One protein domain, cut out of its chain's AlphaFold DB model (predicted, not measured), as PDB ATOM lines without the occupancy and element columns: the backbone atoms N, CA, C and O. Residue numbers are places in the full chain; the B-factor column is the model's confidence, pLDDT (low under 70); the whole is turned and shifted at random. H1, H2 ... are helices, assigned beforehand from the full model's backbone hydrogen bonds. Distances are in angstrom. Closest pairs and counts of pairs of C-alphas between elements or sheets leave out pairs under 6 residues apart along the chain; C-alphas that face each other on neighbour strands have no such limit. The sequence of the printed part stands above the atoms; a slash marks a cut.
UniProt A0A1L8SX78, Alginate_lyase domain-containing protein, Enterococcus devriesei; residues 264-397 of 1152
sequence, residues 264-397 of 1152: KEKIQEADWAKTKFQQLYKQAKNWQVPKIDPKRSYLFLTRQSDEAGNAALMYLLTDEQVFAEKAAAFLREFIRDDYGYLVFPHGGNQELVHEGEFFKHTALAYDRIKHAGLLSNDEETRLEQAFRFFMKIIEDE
ATOM      1  N   LYS A 264     -25.173  40.005   5.592       97.75
ATOM      2  CA  LYS A 264     -25.782  41.028   6.464       97.75
ATOM      3  C   LYS A 264     -26.660  42.004   5.674       97.75
ATOM      4  O   LYS A 264     -27.720  42.378   6.176       97.75
ATOM      5  N   GLU A 265     -26.248  42.396   4.472       96.81
ATOM      6  CA  GLU A 265     -27.042  43.235   3.564       96.81
ATOM      7  C   GLU A 265     -28.285  42.481   3.071       96.81
ATOM      8  O   GLU A 265     -29.409  42.949   3.253       96.81
ATOM      9  N   LYS A 266     -28.120  41.241   2.603       96.50
ATOM     10  CA  LYS A 266     -29.220  40.367   2.168       96.50
ATOM     11  C   LYS A 266     -30.291  40.156   3.244       96.50
ATOM     12  O   LYS A 266     -31.480  40.157   2.935       96.50
ATOM     13  N   ILE A 267     -29.898  40.017   4.512       97.62
ATOM     14  CA  ILE A 267     -30.829  39.912   5.654       97.62
ATOM     15  C   ILE A 267     -31.686  41.182   5.817       97.62
ATOM     16  O   ILE A 267     -32.809  41.102   6.322       97.62
ATOM     17  N   GLN A 268     -31.176  42.351   5.421       95.94
ATOM     18  CA  GLN A 268     -31.915  43.616   5.479       95.94
ATOM     19  C   GLN A 268     -32.863  43.786   4.290       95.94
ATOM     20  O   GLN A 268     -33.929  44.379   4.455       95.94
ATOM     21  N   GLU A 269     -32.482  43.273   3.121       94.44
ATOM     22  CA  GLU A 269     -33.175  43.509   1.851       94.44
ATOM     23  C   GLU A 269     -34.252  42.466   1.524       94.44
ATOM     24  O   GLU A 269     -35.265  42.813   0.917       94.44
ATOM     25  N   ALA A 270     -34.072  41.206   1.938       95.25
ATOM     26  CA  ALA A 270     -34.953  40.102   1.562       95.25
ATOM     27  C   ALA A 270     -35.700  39.477   2.756       95.25
ATOM     28  O   ALA A 270     -35.100  38.979   3.715       95.25
ATOM     29  N   ASP A 271     -37.034  39.410   2.663       94.69
ATOM     30  CA  ASP A 271     -37.902  38.861   3.720       94.69
ATOM     31  C   ASP A 271     -37.625  37.377   4.024       94.69
ATOM     32  O   ASP A 271     -37.650  36.952   5.187       94.69
ATOM     33  N   TRP A 272     -37.321  36.582   2.993       94.25
ATOM     34  CA  TRP A 272     -36.969  35.170   3.152       94.25
ATOM     35  C   TRP A 272     -35.657  35.012   3.935       94.25
ATOM     36  O   TRP A 272     -35.589  34.226   4.882       94.25
ATOM     37  N   ALA A 273     -34.646  35.831   3.623       96.44
ATOM     38  CA  ALA A 273     -33.340  35.789   4.272       96.44
ATOM     39  C   ALA A 273     -33.447  36.210   5.739       96.44
ATOM     40  O   ALA A 273     -32.888  35.557   6.623       96.44
ATOM     41  N   LYS A 274     -34.247  37.245   6.025       96.12
ATOM     42  CA  LYS A 274     -34.579  37.650   7.393       96.12
ATOM     43  C   LYS A 274     -35.239  36.518   8.177       96.12
ATOM     44  O   LYS A 274     -34.881  36.285   9.330       96.12
ATOM     45  N   THR A 275     -36.180  35.806   7.564       94.44
ATOM     46  CA  THR A 275     -36.877  34.677   8.197       94.44
ATOM     47  C   THR A 275     -35.915  33.528   8.500       94.44
ATOM     48  O   THR A 275     -35.859  33.063   9.642       94.44
ATOM     49  N   LYS A 276     -35.085  33.136   7.524       93.25
ATOM     50  CA  LYS A 276     -34.063  32.092   7.686       93.25
ATOM     51  C   LYS A 276     -33.036  32.456   8.760       93.25
ATOM     52  O   LYS A 276     -32.728  31.636   9.624       93.25
ATOM     53  N   PHE A 277     -32.571  33.705   8.779       96.75
ATOM     54  CA  PHE A 277     -31.691  34.217   9.829       96.75
ATOM     55  C   PHE A 277     -32.326  34.090  11.222       96.75
ATOM     56  O   PHE A 277     -31.685  33.589  12.141       96.75
ATOM     57  N   GLN A 278     -33.597  34.474  11.394       97.00
ATOM     58  CA  GLN A 278     -34.280  34.349  12.689       97.00
ATOM     59  C   GLN A 278     -34.430  32.889  13.144       97.00
ATOM     60  O   GLN A 278     -34.323  32.605  14.342       97.00
ATOM     61  N   GLN A 279     -34.648  31.956  12.212       94.44
ATOM     62  CA  GLN A 279     -34.675  30.521  12.505       94.44
ATOM     63  C   GLN A 279     -33.318  30.040  13.038       94.44
ATOM     64  O   GLN A 279     -33.261  29.475  14.135       94.44
ATOM     65  N   LEU A 280     -32.238  30.318  12.303       94.69
ATOM     66  CA  LEU A 280     -30.873  29.932  12.672       94.69
ATOM     67  C   LEU A 280     -30.426  30.583  13.986       94.69
ATOM     68  O   LEU A 280     -29.872  29.906  14.856       94.69
ATOM     69  N   TYR A 281     -30.764  31.857  14.188       98.25
ATOM     70  CA  TYR A 281     -30.511  32.585  15.429       98.25
ATOM     71  C   TYR A 281     -31.206  31.928  16.625       98.25
ATOM     72  O   TYR A 281     -30.591  31.690  17.667       98.25
ATOM     73  N   LYS A 282     -32.498  31.594  16.491       98.06
ATOM     74  CA  LYS A 282     -33.263  30.917  17.550       98.06
ATOM     75  C   LYS A 282     -32.673  29.543  17.868       98.06
ATOM     76  O   LYS A 282     -32.597  29.179  19.043       98.06
ATOM     77  N   GLN A 283     -32.257  28.802  16.845       96.31
ATOM     78  CA  GLN A 283     -31.602  27.507  16.991       96.31
ATOM     79  C   GLN A 283     -30.288  27.638  17.781       96.31
ATOM     80  O   GLN A 283     -30.177  27.051  18.857       96.31
ATOM     81  N   ALA A 284     -29.369  28.515  17.360       98.00
ATOM     82  CA  ALA A 284     -28.107  28.773  18.065       98.00
ATOM     83  C   ALA A 284     -28.319  29.279  19.505       98.00
ATOM     84  O   ALA A 284     -27.582  28.932  20.435       98.00
ATOM     85  N   LYS A 285     -29.353  30.100  19.728       98.19
ATOM     86  CA  LYS A 285     -29.698  30.623  21.057       98.19
ATOM     87  C   LYS A 285     -30.138  29.515  22.005       98.19
ATOM     88  O   LYS A 285     -29.688  29.496  23.152       98.19
ATOM     89  N   ASN A 286     -30.968  28.593  21.525       98.00
ATOM     90  CA  ASN A 286     -31.518  27.499  22.324       98.00
ATOM     91  C   ASN A 286     -30.567  26.309  22.465       98.00
ATOM     92  O   ASN A 286     -30.717  25.531  23.407       98.00
ATOM     93  N   TRP A 287     -29.599  26.169  21.559       98.31
ATOM     94  CA  TRP A 287     -28.619  25.097  21.610       98.31
ATOM     95  C   TRP A 287     -27.795  25.144  22.901       98.31
ATOM     96  O   TRP A 287     -27.347  26.208  23.346       98.31
ATOM     97  N   GLN A 288     -27.606  23.976  23.507       97.62
ATOM     98  CA  GLN A 288     -26.764  23.779  24.677       97.62
ATOM     99  C   GLN A 288     -25.575  22.926  24.267       97.62
ATOM    100  O   GLN A 288     -25.762  21.871  23.666       97.62
ATOM    101  N   VAL A 289     -24.375  23.379  24.623       97.56
ATOM    102  CA  VAL A 289     -23.141  22.661  24.306       97.56
ATOM    103  C   VAL A 289     -23.200  21.274  24.958       97.56
ATOM    104  O   VAL A 289     -23.369  21.190  26.182       97.56
ATOM    105  N   PRO A 290     -23.111  20.191  24.169       95.75
ATOM    106  CA  PRO A 290     -23.178  18.841  24.701       95.75
ATOM    107  C   PRO A 290     -21.928  18.530  25.526       95.75
ATOM    108  O   PRO A 290     -20.848  19.060  25.277       95.75
ATOM    109  N   LYS A 291     -22.070  17.624  26.494       93.88
ATOM    110  CA  LYS A 291     -20.938  17.024  27.205       93.88
ATOM    111  C   LYS A 291     -20.722  15.603  26.709       93.88
ATOM    112  O   LYS A 291     -21.701  14.910  26.434       93.88
ATOM    113  N   ILE A 292     -19.465  15.169  26.674       93.88
ATOM    114  CA  ILE A 292     -19.118  13.777  26.373       93.88
ATOM    115  C   ILE A 292     -19.644  12.875  27.495       93.88
ATOM    116  O   ILE A 292     -19.427  13.157  28.678       93.88
ATOM    117  N   ASP A 293     -20.308  11.784  27.114       91.12
ATOM    118  CA  ASP A 293     -20.663  10.672  27.996       91.12
ATOM    119  C   ASP A 293     -19.655   9.530  27.778       91.12
ATOM    120  O   ASP A 293     -19.760   8.828  26.773       91.12
ATOM    121  N   PRO A 294     -18.704   9.309  28.707       86.88
ATOM    122  CA  PRO A 294     -17.669   8.275  28.601       86.88
ATOM    123  C   PRO A 294     -18.175   6.844  28.385       86.88
ATOM    124  O   PRO A 294     -17.388   5.949  28.102       86.88
ATOM    125  N   LYS A 295     -19.473   6.589  28.593       88.19
ATOM    126  CA  LYS A 295     -20.077   5.266  28.395       88.19
ATOM    127  C   LYS A 295     -20.474   4.993  26.948       88.19
ATOM    128  O   LYS A 295     -20.845   3.862  26.641       88.19
ATOM    129  N   ARG A 296     -20.481   6.014  26.093       87.62
ATOM    130  CA  ARG A 296     -20.848   5.888  24.681       87.62
ATOM    131  C   ARG A 296     -19.623   5.541  23.852       87.62
ATOM    132  O   ARG A 296     -18.509   5.920  24.190       87.62
ATOM    133  N   SER A 297     -19.855   4.863  22.736       87.69
ATOM    134  CA  SER A 297     -18.830   4.542  21.744       87.69
ATOM    135  C   SER A 297     -18.594   5.685  20.752       87.69
ATOM    136  O   SER A 297     -18.162   5.418  19.645       87.69
ATOM    137  N   TYR A 298     -18.921   6.931  21.110       92.69
ATOM    138  CA  TYR A 298     -18.762   8.141  20.294       92.69
ATOM    139  C   TYR A 298     -18.768   9.388  21.193       92.69
ATOM    140  O   TYR A 298     -19.319   9.348  22.299       92.69
ATOM    141  N   LEU A 299     -18.202  10.507  20.726       95.25
ATOM    142  CA  LEU A 299     -18.115  11.743  21.519       95.25
ATOM    143  C   LEU A 299     -19.443  12.510  21.575       95.25
ATOM    144  O   LEU A 299     -19.892  12.914  22.652       95.25
ATOM    145  N   PHE A 300     -20.090  12.700  20.424       95.44
ATOM    146  CA  PHE A 300     -21.284  13.529  20.272       95.44
ATOM    147  C   PHE A 300     -22.294  12.905  19.308       95.44
ATOM    148  O   PHE A 300     -21.969  12.055  18.487       95.44
ATOM    149  N   LEU A 301     -23.548  13.362  19.374       93.12
ATOM    150  CA  LEU A 301     -24.447  13.157  18.238       93.12
ATOM    151  C   LEU A 301     -23.913  13.959  17.044       93.12
ATOM    152  O   LEU A 301     -23.541  15.117  17.235       93.12
ATOM    153  N   THR A 302     -23.923  13.396  15.834       91.19
ATOM    154  CA  THR A 302     -23.296  14.005  14.640       91.19
ATOM    155  C   THR A 302     -23.726  15.463  14.434       91.19
ATOM    156  O   THR A 302     -22.886  16.354  14.284       91.19
ATOM    157  N   ARG A 303     -25.037  15.733  14.551       91.06
ATOM    158  CA  ARG A 303     -25.657  17.065  14.398       91.06
ATOM    159  C   ARG A 303     -25.065  18.149  15.312       91.06
ATOM    160  O   ARG A 303     -25.201  19.328  15.018       91.06
ATOM    161  N   GLN A 304     -24.420  17.795  16.422       95.62
ATOM    162  CA  GLN A 304     -23.879  18.790  17.358       95.62
ATOM    163  C   GLN A 304     -22.760  19.647  16.749       95.62
ATOM    164  O   GLN A 304     -22.603  20.797  17.152       95.62
ATOM    165  N   SER A 305     -22.019  19.118  15.771       95.94
ATOM    166  CA  SER A 305     -21.018  19.887  15.022       95.94
ATOM    167  C   SER A 305     -21.661  20.983  14.159       95.94
ATOM    168  O   SER A 305     -21.199  22.122  14.187       95.94
ATOM    169  N   ASP A 306     -22.769  20.684  13.471       94.12
ATOM    170  CA  ASP A 306     -23.569  21.655  12.705       94.12
ATOM    171  C   ASP A 306     -24.137  22.755  13.618       94.12
ATOM    172  O   ASP A 306     -23.999  23.946  13.337       94.12
ATOM    173  N   GLU A 307     -24.663  22.392  14.794       97.12
ATOM    174  CA  GLU A 307     -25.122  23.379  15.783       97.12
ATOM    175  C   GLU A 307     -23.985  24.315  16.249       97.12
ATOM    176  O   GLU A 307     -24.198  25.523  16.410       97.12
ATOM    177  N   ALA A 308     -22.763  23.790  16.413       98.00
ATOM    178  CA  ALA A 308     -21.578  24.591  16.726       98.00
ATOM    179  C   ALA A 308     -21.186  25.517  15.562       98.00
ATOM    180  O   ALA A 308     -20.897  26.698  15.782       98.00
ATOM    181  N   GLY A 309     -21.232  25.014  14.324       95.81
ATOM    182  CA  GLY A 309     -21.008  25.793  13.107       95.81
ATOM    183  C   GLY A 309     -22.030  26.922  12.930       95.81
ATOM    184  O   GLY A 309     -21.653  28.039  12.559       95.81
ATOM    185  N   ASN A 310     -23.304  26.668  13.249       96.81
ATOM    186  CA  ASN A 310     -24.376  27.662  13.252       96.81
ATOM    187  C   ASN A 310     -24.174  28.717  14.352       96.81
ATOM    188  O   ASN A 310     -24.293  29.911  14.084       96.81
ATOM    189  N   ALA A 311     -23.804  28.320  15.575       98.56
ATOM    190  CA  ALA A 311     -23.456  29.278  16.626       98.56
ATOM    191  C   ALA A 311     -22.297  30.192  16.185       98.56
ATOM    192  O   ALA A 311     -22.393  31.415  16.282       98.56
ATOM    193  N   ALA A 312     -21.239  29.626  15.607       98.31
ATOM    194  CA  ALA A 312     -20.124  30.408  15.084       98.31
ATOM    195  C   ALA A 312     -20.538  31.361  13.940       98.31
ATOM    196  O   ALA A 312     -20.073  32.498  13.888       98.31
ATOM    197  N   LEU A 313     -21.459  30.947  13.060       97.69
ATOM    198  CA  LEU A 313     -22.037  31.830  12.040       97.69
ATOM    199  C   LEU A 313     -22.837  32.980  12.670       97.69
ATOM    200  O   LEU A 313     -22.691  34.125  12.250       97.69
ATOM    201  N   MET A 314     -23.661  32.701  13.686       98.44
ATOM    202  CA  MET A 314     -24.436  33.744  14.366       98.44
ATOM    203  C   MET A 314     -23.534  34.777  15.032       98.44
ATOM    204  O   MET A 314     -23.836  35.961  14.950       98.44
ATOM    205  N   TYR A 315     -22.401  34.362  15.607       98.50
ATOM    206  CA  TYR A 315     -21.394  35.299  16.103       98.50
ATOM    207  C   TYR A 315     -20.931  36.279  15.013       98.50
ATOM    208  O   TYR A 315     -20.962  37.484  15.239       98.50
ATOM    209  N   LEU A 316     -20.579  35.792  13.819       97.56
ATOM    210  CA  LEU A 316     -20.148  36.659  12.714       97.56
ATOM    211  C   LEU A 316     -21.261  37.599  12.224       97.56
ATOM    212  O   LEU A 316     -20.998  38.741  11.842       97.56
ATOM    213  N   LEU A 317     -22.514  37.133  12.232       98.06
ATOM    214  CA  LEU A 317     -23.659  37.910  11.754       98.06
ATOM    215  C   LEU A 317     -24.184  38.933  12.774       98.06
ATOM    216  O   LEU A 317     -24.749  39.943  12.355       98.06
ATOM    217  N   THR A 318     -24.008  38.712  14.080       97.56
ATOM    218  CA  THR A 318     -24.604  39.570  15.127       97.56
ATOM    219  C   THR A 318     -23.609  40.233  16.070       97.56
ATOM    220  O   THR A 318     -24.010  41.110  16.835       97.56
ATOM    221  N   ASP A 319     -22.341  39.819  16.046       96.44
ATOM    222  CA  ASP A 319     -21.287  40.230  16.980       96.44
ATOM    223  C   ASP A 319     -21.585  39.868  18.459       96.44
ATOM    224  O   ASP A 319     -20.919  40.342  19.388       96.44
ATOM    225  N   GLU A 320     -22.567  38.991  18.718       98.25
ATOM    226  CA  GLU A 320     -22.909  38.524  20.065       98.25
ATOM    227  C   GLU A 320     -21.936  37.437  20.553       98.25
ATOM    228  O   GLU A 320     -22.000  36.273  20.150       98.25
ATOM    229  N   GLN A 321     -21.070  37.808  21.501       97.94
ATOM    230  CA  GLN A 321     -19.998  36.954  22.042       97.94
ATOM    231  C   GLN A 321     -20.475  35.605  22.600       97.94
ATOM    232  O   GLN A 321     -19.763  34.610  22.490       97.94
ATOM    233  N   VAL A 322     -21.701  35.537  23.130       98.12
ATOM    234  CA  VAL A 322     -22.274  34.301  23.692       98.12
ATOM    235  C   VAL A 322     -22.273  33.141  22.690       98.12
ATOM    236  O   VAL A 322     -22.141  31.985  23.086       98.12
ATOM    237  N   PHE A 323     -22.409  33.418  21.390       98.69
ATOM    238  CA  PHE A 323     -22.390  32.365  20.381       98.69
ATOM    239  C   PHE A 323     -20.975  31.844  20.102       98.69
ATOM    240  O   PHE A 323     -20.790  30.629  20.002       98.69
ATOM    241  N   ALA A 324     -19.971  32.727  20.067       98.56
ATOM    242  CA  ALA A 324     -18.570  32.326  19.950       98.56
ATOM    243  C   ALA A 324     -18.103  31.538  21.183       98.56
ATOM    244  O   ALA A 324     -17.409  30.534  21.047       98.56
ATOM    245  N   GLU A 325     -18.545  31.931  22.383       98.62
ATOM    246  CA  GLU A 325     -18.277  31.203  23.630       98.62
ATOM    247  C   GLU A 325     -18.841  29.776  23.600       98.62
ATOM    248  O   GLU A 325     -18.156  28.839  24.018       98.62
ATOM    249  N   LYS A 326     -20.058  29.583  23.063       98.62
ATOM    250  CA  LYS A 326     -20.647  28.246  22.877       98.62
ATOM    251  C   LYS A 326     -19.838  27.394  21.898       98.62
ATOM    252  O   LYS A 326     -19.535  26.244  22.212       98.62
ATOM    253  N   ALA A 327     -19.469  27.948  20.743       98.62
ATOM    254  CA  ALA A 327     -18.651  27.243  19.758       98.62
ATOM    255  C   ALA A 327     -17.271  26.871  20.337       98.62
ATOM    256  O   ALA A 327     -16.856  25.717  20.249       98.62
ATOM    257  N   ALA A 328     -16.603  27.796  21.035       98.75
ATOM    258  CA  ALA A 328     -15.332  27.530  21.712       98.75
ATOM    259  C   ALA A 328     -15.463  26.447  22.796       98.75
ATOM    260  O   ALA A 328     -14.578  25.609  22.945       98.75
ATOM    261  N   ALA A 329     -16.558  26.437  23.562       98.56
ATOM    262  CA  ALA A 329     -16.811  25.403  24.564       98.56
ATOM    263  C   ALA A 329     -16.998  24.009  23.939       98.56
ATOM    264  O   ALA A 329     -16.471  23.039  24.479       98.56
ATOM    265  N   PHE A 330     -17.684  23.907  22.796       98.69
ATOM    266  CA  PHE A 330     -17.784  22.653  22.046       98.69
ATOM    267  C   PHE A 330     -16.411  22.169  21.565       98.69
ATOM    268  O   PHE A 330     -16.055  21.018  21.810       98.69
ATOM    269  N   LEU A 331     -15.614  23.057  20.956       98.62
ATOM    270  CA  LEU A 331     -14.269  22.715  20.486       98.62
ATOM    271  C   LEU A 331     -13.383  22.207  21.632       98.62
ATOM    272  O   LEU A 331     -12.687  21.214  21.458       98.62
ATOM    273  N   ARG A 332     -13.462  22.808  22.827       98.06
ATOM    274  CA  ARG A 332     -12.735  22.330  24.018       98.06
ATOM    275  C   ARG A 332     -13.148  20.936  24.478       98.06
ATOM    276  O   ARG A 332     -12.281  20.158  24.860       98.06
ATOM    277  N   GLU A 333     -14.444  20.624  24.476       97.62
ATOM    278  CA  GLU A 333     -14.898  19.260  24.784       97.62
ATOM    279  C   GLU A 333     -14.397  18.277  23.717       97.62
ATOM    280  O   GLU A 333     -13.942  17.191  24.058       97.62
ATOM    281  N   PHE A 334     -14.393  18.670  22.441       98.06
ATOM    282  CA  PHE A 334     -13.889  17.839  21.347       98.06
ATOM    283  C   PHE A 334     -12.395  17.486  21.491       98.06
ATOM    284  O   PHE A 334     -12.013  16.352  21.201       98.06
ATOM    285  N   ILE A 335     -11.558  18.395  22.006       97.50
ATOM    286  CA  ILE A 335     -10.111  18.166  22.217       97.50
ATOM    287  C   ILE A 335      -9.718  17.844  23.667       97.50
ATOM    288  O   ILE A 335      -8.572  18.059  24.066       97.50
ATOM    289  N   ARG A 336     -10.650  17.352  24.486       95.19
ATOM    290  CA  ARG A 336     -10.381  17.046  25.897       95.19
ATOM    291  C   ARG A 336      -9.263  16.002  26.059       95.19
ATOM    292  O   ARG A 336      -9.252  14.994  25.363       95.19
ATOM    293  N   ASP A 337      -8.359  16.200  27.016       92.94
ATOM    294  CA  ASP A 337      -7.152  15.360  27.156       92.94
ATOM    295  C   ASP A 337      -7.413  13.919  27.616       92.94
ATOM    296  O   ASP A 337      -6.591  13.038  27.393       92.94
ATOM    297  N   ASP A 338      -8.528  13.676  28.302       91.31
ATOM    298  CA  ASP A 338      -8.869  12.369  28.871       91.31
ATOM    299  C   ASP A 338      -9.810  11.547  27.979       91.31
ATOM    300  O   ASP A 338      -9.877  10.332  28.141       91.31
ATOM    301  N   TYR A 339     -10.558  12.203  27.086       88.94
ATOM    302  CA  TYR A 339     -11.685  11.598  26.363       88.94
ATOM    303  C   TYR A 339     -12.044  12.273  25.033       88.94
ATOM    304  O   TYR A 339     -13.038  11.893  24.427       88.94
ATOM    305  N   GLY A 340     -11.302  13.289  24.594       95.00
ATOM    306  CA  GLY A 340     -11.524  13.949  23.310       95.00
ATOM    307  C   GLY A 340     -11.056  13.100  22.126       95.00
ATOM    308  O   GLY A 340     -10.614  11.961  22.276       95.00
ATOM    309  N   TYR A 341     -11.103  13.679  20.930       96.94
ATOM    310  CA  TYR A 341     -10.898  12.950  19.676       96.94
ATOM    311  C   TYR A 341      -9.527  12.286  19.536       96.94
ATOM    312  O   TYR A 341      -9.415  11.182  19.014       96.94
ATOM    313  N   LEU A 342      -8.478  12.929  20.053       95.50
ATOM    314  CA  LEU A 342      -7.123  12.366  20.058       95.50
ATOM    315  C   LEU A 342      -6.994  11.121  20.949       95.50
ATOM    316  O   LEU A 342      -6.063  10.340  20.775       95.50
ATOM    317  N   VAL A 343      -7.913  10.940  21.899       94.38
ATOM    318  CA  VAL A 343      -7.986   9.753  22.756       94.38
ATOM    319  C   VAL A 343      -8.924   8.713  22.160       94.38
ATOM    320  O   VAL A 343      -8.622   7.527  22.231       94.38
ATOM    321  N   PHE A 344     -10.042   9.135  21.567       92.62
ATOM    322  CA  PHE A 344     -11.058   8.254  21.002       92.62
ATOM    323  C   PHE A 344     -11.583   8.821  19.667       92.62
ATOM    324  O   PHE A 344     -12.441   9.710  19.682       92.62
ATOM    325  N   PRO A 345     -11.070   8.348  18.512       94.00
ATOM    326  CA  PRO A 345     -11.339   8.961  17.213       94.00
ATOM    327  C   PRO A 345     -12.667   8.496  16.614       94.00
ATOM    328  O   PRO A 345     -12.717   7.790  15.606       94.00
ATOM    329  N   HIS A 346     -13.752   8.882  17.279       94.69
ATOM    330  CA  HIS A 346     -15.125   8.699  16.817       94.69
ATOM    331  C   HIS A 346     -15.978   9.865  17.332       94.69
ATOM    332  O   HIS A 346     -16.516   9.839  18.441       94.69
ATOM    333  N   GLY A 347     -16.020  10.941  16.553       94.69
ATOM    334  CA  GLY A 347     -16.650  12.209  16.895       94.69
ATOM    335  C   GLY A 347     -18.172  12.130  16.880       94.69
ATOM    336  O   GLY A 347     -18.805  12.452  17.888       94.69
ATOM    337  N   GLY A 348     -18.751  11.704  15.756       92.31
ATOM    338  CA  GLY A 348     -20.193  11.529  15.569       92.31
ATOM    339  C   GLY A 348     -20.703  10.155  16.009       92.31
ATOM    340  O   GLY A 348     -19.935   9.233  16.230       92.31
ATOM    341  N   ASN A 349     -22.020   9.979  16.119       89.50
ATOM    342  CA  ASN A 349     -22.631   8.720  16.577       89.50
ATOM    343  C   ASN A 349     -22.959   7.727  15.451       89.50
ATOM    344  O   ASN A 349     -23.705   6.776  15.678       89.50
ATOM    345  N   GLN A 350     -22.507   8.017  14.234       89.12
ATOM    346  CA  GLN A 350     -22.855   7.307  13.004       89.12
ATOM    347  C   GLN A 350     -21.576   6.827  12.299       89.12
ATOM    348  O   GLN A 350     -20.501   6.871  12.893       89.12
ATOM    349  N   GLU A 351     -21.715   6.353  11.062       87.69
ATOM    350  CA  GLU A 351     -20.642   5.823  10.207       87.69
ATOM    351  C   GLU A 351     -19.662   6.897   9.697       87.69
ATOM    352  O   GLU A 351     -19.963   8.090   9.748       87.69
ATOM    353  N   LEU A 352     -18.519   6.478   9.137       91.44
ATOM    354  CA  LEU A 352     -17.407   7.356   8.719       91.44
ATOM    355  C   LEU A 352     -17.810   8.471   7.728       91.44
ATOM    356  O   LEU A 352     -17.310   9.588   7.830       91.44
ATOM    357  N   VAL A 353     -18.792   8.234   6.850       90.88
ATOM    358  CA  VAL A 353     -19.395   9.276   5.988       90.88
ATOM    359  C   VAL A 353     -19.885  10.493   6.786       90.88
ATOM    360  O   VAL A 353     -19.659  11.641   6.408       90.88
ATOM    361  N   HIS A 354     -20.511  10.249   7.937       92.00
ATOM    362  CA  HIS A 354     -21.015  11.287   8.834       92.00
ATOM    363  C   HIS A 354     -19.892  11.915   9.663       92.00
ATOM    364  O   HIS A 354     -20.019  13.054  10.109       92.00
ATOM    365  N   GLU A 355     -18.790  11.193   9.864       94.31
ATOM    366  CA  GLU A 355     -17.582  11.731  10.478       94.31
ATOM    367  C   GLU A 355     -16.953  12.811   9.584       94.31
ATOM    368  O   GLU A 355     -16.568  13.868  10.081       94.31
ATOM    369  N   GLY A 356     -16.942  12.607   8.259       95.12
ATOM    370  CA  GLY A 356     -16.573  13.641   7.285       95.12
ATOM    371  C   GLY A 356     -17.386  14.925   7.454       95.12
ATOM    372  O   GLY A 356     -16.820  16.015   7.579       95.12
ATOM    373  N   GLU A 357     -18.710  14.792   7.569       92.69
ATOM    374  CA  GLU A 357     -19.610  15.918   7.832       92.69
ATOM    375  C   GLU A 357     -19.335  16.571   9.198       92.69
ATOM    376  O   GLU A 357     -19.272  17.799   9.313       92.69
ATOM    377  N   PHE A 358     -19.113  15.760  10.236       96.12
ATOM    378  CA  PHE A 358     -18.786  16.233  11.579       96.12
ATOM    379  C   PHE A 358     -17.510  17.087  11.586       96.12
ATOM    380  O   PHE A 358     -17.479  18.172  12.181       96.12
ATOM    381  N   PHE A 359     -16.459  16.631  10.903       97.81
ATOM    382  CA  PHE A 359     -15.192  17.353  10.794       97.81
ATOM    383  C   PHE A 359     -15.309  18.615   9.950       97.81
ATOM    384  O   PHE A 359     -14.760  19.646  10.348       97.81
ATOM    385  N   LYS A 360     -16.086  18.581   8.858       96.12
ATOM    386  CA  LYS A 360     -16.412  19.777   8.072       96.12
ATOM    387  C   LYS A 360     -16.981  20.871   8.973       96.12
ATOM    388  O   LYS A 360     -16.408  21.955   9.054       96.12
ATOM    389  N   HIS A 361     -18.051  20.591   9.720       95.88
ATOM    390  CA  HIS A 361     -18.683  21.601  10.583       95.88
ATOM    391  C   HIS A 361     -17.833  21.998  11.791       95.88
ATOM    392  O   HIS A 361     -17.856  23.159  12.198       95.88
ATOM    393  N   THR A 362     -17.022  21.084  12.325       98.38
ATOM    394  CA  THR A 362     -16.052  21.405  13.385       98.38
ATOM    395  C   THR A 362     -14.980  22.380  12.881       98.38
ATOM    396  O   THR A 362     -14.659  23.356  13.566       98.38
ATOM    397  N   ALA A 363     -14.472  22.181  11.662       98.19
ATOM    398  CA  ALA A 363     -13.541  23.101  11.015       98.19
ATOM    399  C   ALA A 363     -14.198  24.453  10.683       98.19
ATOM    400  O   ALA A 363     -13.585  25.492  10.929       98.19
ATOM    401  N   LEU A 364     -15.460  24.467  10.223       96.62
ATOM    402  CA  LEU A 364     -16.239  25.702  10.041       96.62
ATOM    403  C   LEU A 364     -16.401  26.475  11.357       96.62
ATOM    404  O   LEU A 364     -16.245  27.694  11.380       96.62
ATOM    405  N   ALA A 365     -16.711  25.780  12.456       98.06
ATOM    406  CA  ALA A 365     -16.846  26.400  13.769       98.06
ATOM    407  C   ALA A 365     -15.530  27.049  14.217       98.06
ATOM    408  O   ALA A 365     -15.548  28.194  14.664       98.06
ATOM    409  N   TYR A 366     -14.398  26.353  14.047       98.44
ATOM    410  CA  TYR A 366     -13.069  26.887  14.352       98.44
ATOM    411  C   TYR A 366     -12.722  28.107  13.485       98.44
ATOM    412  O   TYR A 366     -12.406  29.165  14.029       98.44
ATOM    413  N   ASP A 367     -12.856  27.999  12.159       97.81
ATOM    414  CA  ASP A 367     -12.516  29.069  11.210       97.81
ATOM    415  C   ASP A 367     -13.276  30.370  11.510       97.81
ATOM    416  O   ASP A 367     -12.700  31.457  11.525       97.81
ATOM    417  N   ARG A 368     -14.571  30.254  11.828       97.62
ATOM    418  CA  ARG A 368     -15.466  31.391  12.086       97.62
ATOM    419  C   ARG A 368     -15.223  32.090  13.425       97.62
ATOM    420  O   ARG A 368     -15.614  33.246  13.567       97.62
ATOM    421  N   ILE A 369     -14.591  31.435  14.405       97.44
ATOM    422  CA  ILE A 369     -14.291  32.048  15.716       97.44
ATOM    423  C   ILE A 369     -12.803  32.301  15.960       97.44
ATOM    424  O   ILE A 369     -12.461  32.845  17.011       97.44
ATOM    425  N   LYS A 370     -11.906  31.935  15.036       92.81
ATOM    426  CA  LYS A 370     -10.447  32.014  15.248       92.81
ATOM    427  C   LYS A 370      -9.951  33.416  15.634       92.81
ATOM    428  O   LYS A 370      -8.982  33.553  16.369       92.81
ATOM    429  N   HIS A 371     -10.663  34.469  15.225       91.62
ATOM    430  CA  HIS A 371     -10.339  35.859  15.575       91.62
ATOM    431  C   HIS A 371     -11.033  36.381  16.845       91.62
ATOM    432  O   HIS A 371     -10.769  37.506  17.265       91.62
ATOM    433  N   ALA A 372     -11.891  35.584  17.490       95.19
ATOM    434  CA  ALA A 372     -12.593  35.980  18.712       95.19
ATOM    435  C   ALA A 372     -11.672  36.019  19.950       95.19
ATOM    436  O   ALA A 372     -12.059  36.552  20.987       95.19
ATOM    437  N   GLY A 373     -10.460  35.449  19.864       95.31
ATOM    438  CA  GLY A 373      -9.504  35.401  20.979       95.31
ATOM    439  C   GLY A 373      -9.945  34.489  22.129       95.31
ATOM    440  O   GLY A 373      -9.542  34.695  23.273       95.31
ATOM    441  N   LEU A 374     -10.805  33.509  21.835       97.56
ATOM    442  CA  LEU A 374     -11.395  32.611  22.828       97.56
ATOM    443  C   LEU A 374     -10.634  31.299  23.004       97.56
ATOM    444  O   LEU A 374     -10.921  30.604  23.972       97.56
ATOM    445  N   LEU A 375      -9.714  30.943  22.109       97.12
ATOM    446  CA  LEU A 375      -8.910  29.722  22.184       97.12
ATOM    447  C   LEU A 375      -7.457  30.077  22.517       97.12
ATOM    448  O   LEU A 375      -6.936  31.105  22.092       97.12
ATOM    449  N   SER A 376      -6.814  29.239  23.320       96.62
ATOM    450  CA  SER A 376      -5.387  29.326  23.626       96.62
ATOM    451  C   SER A 376      -4.548  28.612  22.565       96.62
ATOM    452  O   SER A 376      -5.018  27.676  21.926       96.62
ATOM    453  N   ASN A 377      -3.268  28.976  22.441       95.81
ATOM    454  CA  ASN A 377      -2.346  28.325  21.497       95.81
ATOM    455  C   ASN A 377      -2.260  26.796  21.686       95.81
ATOM    456  O   ASN A 377      -2.026  26.063  20.728       95.81
ATOM    457  N   ASP A 378      -2.410  26.310  22.922       96.75
ATOM    458  CA  ASP A 378      -2.422  24.875  23.226       96.75
ATOM    459  C   ASP A 378      -3.699  24.194  22.706       96.75
ATOM    460  O   ASP A 378      -3.631  23.127  22.098       96.75
ATOM    461  N   GLU A 379      -4.857  24.837  22.877       97.50
ATOM    462  CA  GLU A 379      -6.128  24.365  22.314       97.50
ATOM    463  C   GLU A 379      -6.090  24.377  20.778       97.50
ATOM    464  O   GLU A 379      -6.493  23.404  20.149       97.50
ATOM    465  N   GLU A 380      -5.538  25.426  20.163       96.81
ATOM    466  CA  GLU A 380      -5.341  25.492  18.707       96.81
ATOM    467  C   GLU A 380      -4.411  24.383  18.200       96.81
ATOM    468  O   GLU A 380      -4.716  23.722  17.209       96.81
ATOM    469  N   THR A 381      -3.314  24.115  18.916       96.25
ATOM    470  CA  THR A 381      -2.379  23.033  18.567       96.25
ATOM    471  C   THR A 381      -3.056  21.662  18.644       96.25
ATOM    472  O   THR A 381      -2.853  20.821  17.768       96.25
ATOM    473  N   ARG A 382      -3.885  21.416  19.666       97.50
ATOM    474  CA  ARG A 382      -4.634  20.157  19.797       97.50
ATOM    475  C   ARG A 382      -5.730  20.013  18.742       97.50
ATOM    476  O   ARG A 382      -5.940  18.909  18.246       97.50
ATOM    477  N   LEU A 383      -6.389  21.106  18.355       98.12
ATOM    478  CA  LEU A 383      -7.331  21.113  17.230       98.12
ATOM    479  C   LEU A 383      -6.627  20.760  15.915       98.12
ATOM    480  O   LEU A 383      -7.097  19.885  15.191       98.12
ATOM    481  N   GLU A 384      -5.465  21.363  15.645       97.81
ATOM    482  CA  GLU A 384      -4.638  21.007  14.488       97.81
ATOM    483  C   GLU A 384      -4.270  19.515  14.505       97.81
ATOM    484  O   GLU A 384      -4.407  18.831  13.489       97.81
ATOM    485  N   GLN A 385      -3.848  18.980  15.654       97.81
ATOM    486  CA  GLN A 385      -3.538  17.555  15.797       97.81
ATOM    487  C   GLN A 385      -4.755  16.667  15.512       97.81
ATOM    488  O   GLN A 385      -4.613  15.670  14.806       97.81
ATOM    489  N   ALA A 386      -5.943  17.025  16.011       98.19
ATOM    490  CA  ALA A 386      -7.170  16.267  15.768       98.19
ATOM    491  C   ALA A 386      -7.543  16.255  14.275       98.19
ATOM    492  O   ALA A 386      -7.828  15.194  13.723       98.19
ATOM    493  N   PHE A 387      -7.460  17.405  13.599       98.56
ATOM    494  CA  PHE A 387      -7.696  17.508  12.155       98.56
ATOM    495  C   PHE A 387      -6.697  16.679  11.343       98.56
ATOM    496  O   PHE A 387      -7.091  15.957  10.431       98.56
ATOM    497  N   ARG A 388      -5.408  16.725  11.691       97.88
ATOM    498  CA  ARG A 388      -4.375  15.916  11.026       97.88
ATOM    499  C   ARG A 388      -4.551  14.422  11.276       97.88
ATOM    500  O   ARG A 388      -4.266  13.624  10.386       97.88
ATOM    501  N   PHE A 389      -5.022  14.038  12.460       97.25
ATOM    502  CA  PHE A 389      -5.302  12.640  12.762       97.25
ATOM    503  C   PHE A 389      -6.460  12.111  11.912       97.25
ATOM    504  O   PHE A 389      -6.318  11.060  11.292       97.25
ATOM    505  N   PHE A 390      -7.538  12.888  11.777       98.00
ATOM    506  CA  PHE A 390      -8.633  12.570  10.860       98.00
ATOM    507  C   PHE A 390      -8.157  12.460   9.400       98.00
ATOM    508  O   PHE A 390      -8.482  11.487   8.725       98.00
ATOM    509  N   MET A 391      -7.295  13.372   8.929       97.81
ATOM    510  CA  MET A 391      -6.693  13.262   7.590       97.81
ATOM    511  C   MET A 391      -5.945  11.941   7.378       97.81
ATOM    512  O   MET A 391      -6.040  11.372   6.295       97.81
ATOM    513  N   LYS A 392      -5.223  11.426   8.385       94.81
ATOM    514  CA  LYS A 392      -4.520  10.138   8.255       94.81
ATOM    515  C   LYS A 392      -5.488   8.957   8.138       94.81
ATOM    516  O   LYS A 392      -5.185   8.025   7.408       94.81
ATOM    517  N   ILE A 393      -6.649   9.010   8.797       95.19
ATOM    518  CA  ILE A 393      -7.699   7.989   8.632       95.19
ATOM    519  C   ILE A 393      -8.186   7.978   7.174       95.19
ATOM    520  O   ILE A 393      -8.203   6.929   6.536       95.19
ATOM    521  N   ILE A 394      -8.497   9.147   6.605       96.12
ATOM    522  CA  ILE A 394      -9.022   9.243   5.229       96.12
ATOM    523  C   ILE A 394      -7.946   8.985   4.160       96.12
ATOM    524  O   ILE A 394      -8.253   8.526   3.060       96.12
ATOM    525  N   GLU A 395      -6.670   9.226   4.469       95.00
ATOM    526  CA  GLU A 395      -5.540   8.832   3.616       95.00
ATOM    527  C   GLU A 395      -5.512   7.313   3.366       95.00
ATOM    528  O   GLU A 395      -5.185   6.887   2.256       95.00
ATOM    529  N   ASP A 396      -5.915   6.499   4.344       92.62
ATOM    530  CA  ASP A 396      -6.045   5.051   4.167       92.62
ATOM    531  C   ASP A 396      -7.281   4.696   3.318       92.62
ATOM    532  O   ASP A 396      -7.193   3.837   2.437       92.62
ATOM    533  N   GLU A 397      -8.418   5.382   3.504       91.75
ATOM    534  CA  GLU A 397      -9.624   5.186   2.674       91.75
ATOM    535  C   GLU A 397      -9.356   5.484   1.192       91.75
ATOM    536  O   GLU A 397      -9.731   4.705   0.311       91.75
TER     537      GLU A 397
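What this domain is: This is residues 264 to 397 of the 1152 residues of the protein "Alginate_lyase domain-containing protein" of Enterococcus devriesei (UniProt A0A1L8SX78). What shape does the model make? Three helices, H3, H4 and H5, make an up-and-down bundle, each running against the one before it in the chain; H2 comes in from the short H1 at one end of the long axis and packs on H3, while H6 runs back beside H5. Two long links, residues 287 to 302 and 335 to 351, reach out to the end where H3 and H5 begin. What is it built of? The printed part has 134 residues with six named helices, H1 to H6 in chain order, and no named strand, an all-helix class. It is compact, with a radius of gyration of the C-alphas of 15.4 A, and only just elongated, with spans of 46 by 30 by 29 A.

How they stand to each other: What comes first? H1, residues 264 to 269, and H2, residues 271 to 286, touch only at the corner, the closest C-alphas being those of Ile 267 and Lys 274, 4.7 A apart. With residues 280 to 285 alone H2 touches H3, residues 303 to 318, at a steep tilt of 61 degrees, opposite ways; the closest C-alphas, of Ala 284 and Ala 311, are 4.9 A apart. What does the hub touch? The hub H3 touches H2, H4, residues 321 to 334, and H5, residues 352 to 369. H3, with residues 308 to 315 alone, forms a hairpin with H4 at a shallow tilt of 28 degrees, closest at C-alphas 311 and 323, 5.0 A apart. H3 and H5 run the same way at a shallow tilt of 21 degrees, closest at the C-alphas of Gly 309 and Ala 365, 4.3 A apart. Where is the last helix? H6, residues 377 to 397, is close to H5 but not clearly touching, opposite ways at a shallow tilt of 27 degrees, the closest C-alphas, of Phe 359 and Phe 387, being 7.6 A apart. H6 is apart from H3. Are the helix backbones well formed? Every O i to N i+4 pair is within hydrogen-bond range in H2, H3, H4, H5 and H6, and 1 of 2 in H1.

Where its parts are: Where do the ends lie? H1 begins at C-alpha 264, (-25.782, 41.028, 6.464), and H6 ends at C-alpha 397, (-9.624, 5.186, 2.674). How long are the helices? From first to last C-alpha, H1 measures 9.1 A, H2 22.7 A, H3 22.5 A, H4 20.1 A, H5 25.9 A and H6 30.7 A.

The domain as a whole: How large is it? The two C-alphas farthest apart, of Glu 269 and Lys 295, are 48.4 A apart. Is anything missing or uncertain? The printed part has no cut, its mean pLDDT is 95.7, and no printed residue is under 70. Which links are long? Those from H2 to H3, 16 residues, and from H4 to H5, 17 residues, are long.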